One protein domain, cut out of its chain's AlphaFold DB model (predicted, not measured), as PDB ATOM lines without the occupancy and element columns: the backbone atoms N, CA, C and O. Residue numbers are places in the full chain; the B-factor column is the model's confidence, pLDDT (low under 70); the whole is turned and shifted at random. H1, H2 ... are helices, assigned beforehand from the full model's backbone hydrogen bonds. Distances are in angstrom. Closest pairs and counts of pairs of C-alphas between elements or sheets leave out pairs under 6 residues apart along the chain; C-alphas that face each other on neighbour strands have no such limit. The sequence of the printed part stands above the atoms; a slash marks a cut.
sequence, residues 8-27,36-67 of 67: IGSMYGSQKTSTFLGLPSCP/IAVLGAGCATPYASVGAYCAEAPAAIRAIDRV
ATOM      1  N   ILE A   8     105.595  81.896  69.999       81.38
ATOM      2  CA  ILE A   8     104.548  80.965  70.435       81.38
ATOM      3  C   ILE A   8     104.436  79.745  69.504       81.38
ATOM      4  O   ILE A   8     104.156  78.642  69.967       81.38
ATOM      5  N   GLY A   9     104.719  79.897  68.212       81.81
ATOM      6  CA  GLY A   9     104.713  78.809  67.241       81.81
ATOM      7  C   GLY A   9     105.732  77.722  67.573       81.81
ATOM      8  O   GLY A   9     105.405  76.534  67.493       81.81
ATOM      9  N   SER A  10     106.922  78.106  68.040       80.44
ATOM     10  CA  SER A  10     107.965  77.169  68.474       80.44
ATOM     11  C   SER A  10     107.513  76.297  69.655       80.44
ATOM     12  O   SER A  10     107.824  75.106  69.702       80.44
ATOM     13  N   MET A  11     106.689  76.844  70.560       83.00
ATOM     14  CA  MET A  11     106.118  76.106  71.693       83.00
ATOM     15  C   MET A  11     105.065  75.081  71.252       83.00
ATOM     16  O   MET A  11     104.935  74.022  71.867       83.00
ATOM     17  N   TYR A  12     104.324  75.374  70.180       82.44
ATOM     18  CA  TYR A  12     103.232  74.536  69.675       82.44
ATOM     19  C   TYR A  12     103.610  73.714  68.437       82.44
ATOM     20  O   TYR A  12     102.725  73.138  67.806       82.44
ATOM     21  N   GLY A  13     104.894  73.587  68.087       80.81
ATOM     22  CA  GLY A  13     105.347  72.786  66.939       80.81
ATOM     23  C   GLY A  13     104.765  73.259  65.602       80.81
ATOM     24  O   GLY A  13     104.416  72.436  64.757       80.81
ATOM     25  N   SER A  14     104.574  74.570  65.474       81.50
ATOM     26  CA  SER A  14     104.083  75.248  64.276       81.50
ATOM     27  C   SER A  14     105.132  75.231  63.160       81.50
ATOM     28  O   SER A  14     106.336  75.219  63.432       81.50
ATOM     29  N   GLN A  15     104.686  75.253  61.904       78.06
ATOM     30  CA  GLN A  15     105.564  75.567  60.774       78.06
ATOM     31  C   GLN A  15     105.531  77.077  60.547       78.06
ATOM     32  O   GLN A  15     104.493  77.715  60.701       78.06
ATOM     33  N   LYS A  16     106.661  77.679  60.165       71.00
ATOM     34  CA  LYS A  16     106.705  79.128  59.939       71.00
ATOM     35  C   LYS A  16     105.890  79.480  58.693       71.00
ATOM     36  O   LYS A  16     106.362  79.305  57.572       71.00
ATOM     37  N   THR A  17     104.682  79.996  58.892       77.56
ATOM     38  CA  THR A  17     103.806  80.483  57.822       77.56
ATOM     39  C   THR A  17     103.510  81.970  58.015       77.56
ATOM     40  O   THR A  17     103.563  82.497  59.124       77.56
ATOM     41  N   SER A  18     103.255  82.685  56.919       78.50
ATOM     42  CA  SER A  18     102.876  84.106  56.950       78.50
ATOM     43  C   SER A  18     101.364  84.324  56.822       78.50
ATOM     44  O   SER A  18     100.890  85.457  56.929       78.50
ATOM     45  N   THR A  19     100.598  83.256  56.592       91.56
ATOM     46  CA  THR A  19      99.163  83.280  56.291       91.56
ATOM     47  C   THR A  19      98.416  82.243  57.117       91.56
ATOM     48  O   THR A  19      99.002  81.289  57.614       91.56
ATOM     49  N   PHE A  20      97.106  82.435  57.269       92.12
ATOM     50  CA  PHE A  20      96.287  81.526  58.063       92.12
ATOM     51  C   PHE A  20      96.147  80.165  57.367       92.12
ATOM     52  O   PHE A  20      95.781  80.124  56.190       92.12
ATOM     53  N   LEU A  21      96.441  79.074  58.074       90.50
ATOM     54  CA  LEU A  21      96.415  77.685  57.590       90.50
ATOM     55  C   LEU A  21      97.224  77.453  56.299       90.50
ATOM     56  O   LEU A  21      96.905  76.561  55.515       90.50
ATOM     57  N   GLY A  22      98.239  78.281  56.029       88.50
ATOM     58  CA  GLY A  22      99.023  78.209  54.790       88.50
ATOM     59  C   GLY A  22      98.251  78.575  53.518       88.50
ATOM     60  O   GLY A  22      98.724  78.298  52.416       88.50
ATOM     61  N   LEU A  23      97.074  79.195  53.642       91.94
ATOM     62  CA  LEU A  23      96.278  79.625  52.493       91.94
ATOM     63  C   LEU A  23      96.997  80.736  51.705       91.94
ATOM     64  O   LEU A  23      97.736  81.531  52.299       91.94
ATOM     65  N   PRO A  24      96.777  80.853  50.383       92.31
ATOM     66  CA  PRO A  24      97.338  81.946  49.595       92.31
ATOM     67  C   PRO A  24      96.917  83.320  50.129       92.31
ATOM     68  O   PRO A  24      95.756  83.543  50.469       92.31
ATOM     69  N   SER A  25      97.858  84.266  50.167       93.88
ATOM     70  CA  SER A  25      97.541  85.662  50.479       93.88
ATOM     71  C   SER A  25      96.823  86.325  49.300       93.88
ATOM     72  O   SER A  25      97.240  86.173  48.152       93.88
ATOM     73  N   CYS A  26      95.775  87.097  49.590       95.38
ATOM     74  CA  CYS A  26      95.053  87.919  48.622       95.38
ATOM     75  C   CYS A  26      94.999  89.364  49.154       95.38
ATOM     76  O   CYS A  26      94.165  89.667  50.009       95.38
ATOM     77  N   PRO A  27      95.919  90.248  48.723       93.44
ATOM     78  CA  PRO A  27      95.988  91.619  49.230       93.44
ATOM     79  C   PRO A  27      94.901  92.533  48.647       93.44
ATOM     80  O   PRO A  27      94.541  93.515  49.290       93.44
ATOM     81  N   ILE A  36      85.569  82.015  49.793       95.44
ATOM     82  CA  ILE A  36      85.816  82.384  51.189       95.44
ATOM     83  C   ILE A  36      87.136  83.149  51.295       95.44
ATOM     84  O   ILE A  36      88.158  82.731  50.753       95.44
ATOM     85  N   ALA A  37      87.120  84.234  52.072       95.19
ATOM     86  CA  ALA A  37      88.310  84.947  52.520       95.19
ATOM     87  C   ALA A  37      88.380  84.964  54.052       95.19
ATOM     88  O   ALA A  37      87.365  85.132  54.731       95.19
ATOM     89  N   VAL A  38      89.590  84.829  54.597       94.94
ATOM     90  CA  VAL A  38      89.852  84.945  56.037       94.94
ATOM     91  C   VAL A  38      90.551  86.273  56.309       94.94
ATOM     92  O   VAL A  38      91.646  86.527  55.808       94.94
ATOM     93  N   LEU A  39      89.923  87.119  57.126       94.62
ATOM     94  CA  LEU A  39      90.405  88.461  57.449       94.62
ATOM     95  C   LEU A  39      90.808  88.547  58.923       94.62
ATOM     96  O   LEU A  39      90.082  88.107  59.810       94.62
ATOM     97  N   GLY A  40      91.963  89.158  59.186       93.56
ATOM     98  CA  GLY A  40      92.384  89.508  60.540       93.56
ATOM     99  C   GLY A  40      91.945  90.926  60.885       93.56
ATOM    100  O   GLY A  40      92.464  91.866  60.293       93.56
ATOM    101  N   ALA A  41      91.032  91.088  61.843       94.12
ATOM    102  CA  ALA A  41      90.496  92.390  62.246       94.12
ATOM    103  C   ALA A  41      90.721  92.650  63.748       94.12
ATOM    104  O   ALA A  41      89.778  92.679  64.534       94.12
ATOM    105  N   GLY A  42      91.979  92.839  64.159       93.50
ATOM    106  CA  GLY A  42      92.367  92.956  65.578       93.50
ATOM    107  C   GLY A  42      91.739  94.134  66.338       93.50
ATOM    108  O   GLY A  42      91.659  94.115  67.563       93.50
ATOM    109  N   CYS A  43      91.238  95.140  65.616       92.88
ATOM    110  CA  CYS A  43      90.574  96.314  66.187       92.88
ATOM    111  C   CYS A  43      89.039  96.264  66.088       92.88
ATOM    112  O   CYS A  43      88.381  97.243  66.433       92.88
ATOM    113  N   ALA A  44      88.450  95.161  65.610       91.19
ATOM    114  CA  ALA A  44      87.001  95.012  65.474       91.19
ATOM    115  C   ALA A  44      86.339  94.713  66.832       91.19
ATOM    116  O   ALA A  44      85.855  93.612  67.083       91.19
ATOM    117  N   THR A  45      86.337  95.699  67.728       86.75
ATOM    118  CA  THR A  45      85.641  95.635  69.017       86.75
ATOM    119  C   THR A  45      84.415  96.554  69.017       86.75
ATOM    120  O   THR A  45      84.516  97.699  68.572       86.75
ATOM    121  N   PRO A  46      83.255  96.107  69.539       85.25
ATOM    122  CA  PRO A  46      82.112  96.991  69.766       85.25
ATOM    123  C   PRO A  46      82.278  97.844  71.037       85.25
ATOM    124  O   PRO A  46      81.498  98.764  71.280       85.25
ATOM    125  N   TYR A  47      83.271  97.540  71.876       87.44
ATOM    126  CA  TYR A  47      83.473  98.175  73.173       87.44
ATOM    127  C   TYR A  47      84.488  99.318  73.059       87.44
ATOM    128  O   TYR A  47      85.697  99.105  73.121       87.44
ATOM    129  N   ALA A  48      84.004 100.555  72.927       86.19
ATOM    130  CA  ALA A  48      84.875 101.727  72.789       86.19
ATOM    131  C   ALA A  48      85.819 101.933  73.991       86.19
ATOM    132  O   ALA A  48      86.950 102.382  73.822       86.19
ATOM    133  N   SER A  49      85.380 101.579  75.203       92.81
ATOM    134  CA  SER A  49      86.125 101.808  76.447       92.81
ATOM    135  C   SER A  49      87.389 100.960  76.607       92.81
ATOM    136  O   SER A  49      88.278 101.358  77.352       92.81
ATOM    137  N   VAL A  50      87.483  99.806  75.939       87.38
ATOM    138  CA  VAL A  50      88.634  98.888  76.068       87.38
ATOM    139  C   VAL A  50      89.674  99.077  74.962       87.38
ATOM    140  O   VAL A  50      90.782  98.558  75.071       87.38
ATOM    141  N   GLY A  51      89.336  99.818  73.902       88.12
ATOM    142  CA  GLY A  51      90.203  99.994  72.739       88.12
ATOM    143  C   GLY A  51      90.557  98.671  72.044       88.12
ATOM    144  O   GLY A  51      89.903  97.645  72.226       88.12
ATOM    145  N   ALA A  52      91.614  98.679  71.233       91.19
ATOM    146  CA  ALA A  52      92.066  97.509  70.478       91.19
ATOM    147  C   ALA A  52      92.893  96.531  71.338       91.19
ATOM    148  O   ALA A  52      94.033  96.211  71.012       91.19
ATOM    149  N   TYR A  53      92.327  96.055  72.450       88.94
ATOM    150  CA  TYR A  53      93.015  95.154  73.386       88.94
ATOM    151  C   TYR A  53      93.568  93.880  72.712       88.94
ATOM    152  O   TYR A  53      94.652  93.423  73.059       88.94
ATOM    153  N   CYS A  54      92.867  93.350  71.700       90.62
ATOM    154  CA  CYS A  54      93.283  92.178  70.916       90.62
ATOM    155  C   CYS A  54      93.878  92.537  69.539       90.62
ATOM    156  O   CYS A  54      93.772  91.735  68.608       90.62
ATOM    157  N   ALA A  55      94.494  93.717  69.389       94.00
ATOM    158  CA  ALA A  55      95.048  94.185  68.111       94.00
ATOM    159  C   ALA A  55      95.960  93.148  67.428       94.00
ATOM    160  O   ALA A  55      95.831  92.902  66.231       94.00
ATOM    161  N   GLU A  56      96.814  92.482  68.211       93.31
ATOM    162  CA  GLU A  56      97.817  91.527  67.720       93.31
ATOM    163  C   GLU A  56      97.302  90.084  67.591       93.31
ATOM    164  O   GLU A  56      98.016  89.201  67.108       93.31
ATOM    165  N   ALA A  57      96.052  89.811  67.985       92.31
ATOM    166  CA  ALA A  57      95.502  88.456  67.962       92.31
ATOM    167  C   ALA A  57      95.555  87.792  66.570       92.31
ATOM    168  O   ALA A  57      95.935  86.622  66.502       92.31
ATOM    169  N   PRO A  58      95.265  88.481  65.443       93.69
ATOM    170  CA  PRO A  58      95.389  87.860  64.125       93.69
ATOM    171  C   PRO A  58      96.809  87.388  63.792       93.69
ATOM    172  O   PRO A  58      96.964  86.367  63.127       93.69
ATOM    173  N   ALA A  59      97.840  88.116  64.231       91.38
ATOM    174  CA  ALA A  59      99.230  87.714  64.030       91.38
ATOM    175  C   ALA A  59      99.584  86.513  64.920       91.38
ATOM    176  O   ALA A  59     100.144  85.535  64.429       91.38
ATOM    177  N   ALA A  60      99.179  86.551  66.193       90.38
ATOM    178  CA  ALA A  60      99.412  85.461  67.140       90.38
ATOM    179  C   ALA A  60      98.743  84.141  66.715       90.38
ATOM    180  O   ALA A  60      99.345  83.080  66.851       90.38
ATOM    181  N   ILE A  61      97.526  84.200  66.159       90.81
ATOM    182  CA  ILE A  61      96.817  83.017  65.647       90.81
ATOM    183  C   ILE A  61      97.563  82.402  64.457       90.81
ATOM    184  O   ILE A  61      97.777  81.198  64.436       90.81
ATOM    185  N   ARG A  62      98.023  83.211  63.493       91.19
ATOM    186  CA  ARG A  62      98.790  82.695  62.340       91.19
ATOM    187  C   ARG A  62     100.128  82.082  62.756       91.19
ATOM    188  O   ARG A  62     100.595  81.142  62.128       91.19
ATOM    189  N   ALA A  63     100.739  82.588  63.829       88.19
ATOM    190  CA  ALA A  63     102.020  82.080  64.318       88.19
ATOM    191  C   ALA A  63     101.953  80.617  64.803       88.19
ATOM    192  O   ALA A  63     102.977  79.934  64.814       88.19
ATOM    193  N   ILE A  64     100.771  80.112  65.178       82.88
ATOM    194  CA  ILE A  64     100.593  78.738  65.680       82.88
ATOM    195  C   ILE A  64     100.058  77.747  64.634       82.88
ATOM    196  O   ILE A  64      99.826  76.586  64.975       82.88
ATOM    197  N   ASP A  65      99.854  78.172  63.385       79.44
ATOM    198  CA  ASP A  65      99.277  77.305  62.358       79.44
ATOM    199  C   ASP A  65     100.209  76.149  61.971       79.44
ATOM    200  O   ASP A  65     101.349  76.325  61.539       79.44
ATOM    201  N   ARG A  66      99.677  74.928  62.058       61.09
ATOM    202  CA  ARG A  66     100.318  73.732  61.510       61.09
ATOM    203  C   ARG A  66      99.739  73.455  60.128       61.09
ATOM    204  O   ARG A  66      98.543  73.196  60.012       61.09
ATOM    205  N   VAL A  67     100.598  73.504  59.117       60.56
ATOM    206  CA  VAL A  67     100.299  73.103  57.734       60.56
ATOM    207  C   VAL A  67     100.961  71.767  57.453       60.56
ATOM    208  O   VAL A  67     102.117  71.594  57.906       60.56
TER     209      VAL A  67
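AT A GLANCE: This is residues 8 to 27 and 36 to 67 of the 67 residues of the protein "Agmatinase" of Rhizobiales bacterium GAS113 (UniProt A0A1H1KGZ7). This model has little regular structure: one short helix, H2, lies near the middle of a flat, loose frame of loops, with the smaller H1 near its Ala 63 end. The unnamed stretch of residues 36 to 56 runs out to a far turn around Ser 49 and folds back into H2, while residues 12 to 27 loop away from H1. The printed part has 52 residues, with two named helices, H1 then H2, and no named strand; its class is all helix, though the helices hold only 11 residues. The whole is loose, with a radius of gyration of the C-alphas of 12.8 A, and spans 36 by 28 by 14 A.

HOW THE PARTS SIT: H2, residues 57 to 63, and H1, residues 8 to 11, only just touch, with 3 pairs of C-alphas within 8 A. Their closest C-alphas, those of Gly 9 and Ala 63, are 5.1 A apart. In H2 every O i to N i+4 pair is within hydrogen-bond range; H1 is too short for such a pair.

IN THESE COORDINATES: H2 measures 9.8 A from C-alpha 57 at (95.502, 88.456, 67.962) to C-alpha 63. H1 measures 5.3 A, from C-alpha 8 at (104.548, 80.965, 70.435).

THE WHOLE: The C-alphas farthest apart, Ser 49 and Val 67, are 37.1 A apart. The link across the cut, H1 to H2, lacks residues 28 to 35; C-alphas 27 and 36 are 13.9 A apart. Residues 66 to 67 have pLDDT under 70.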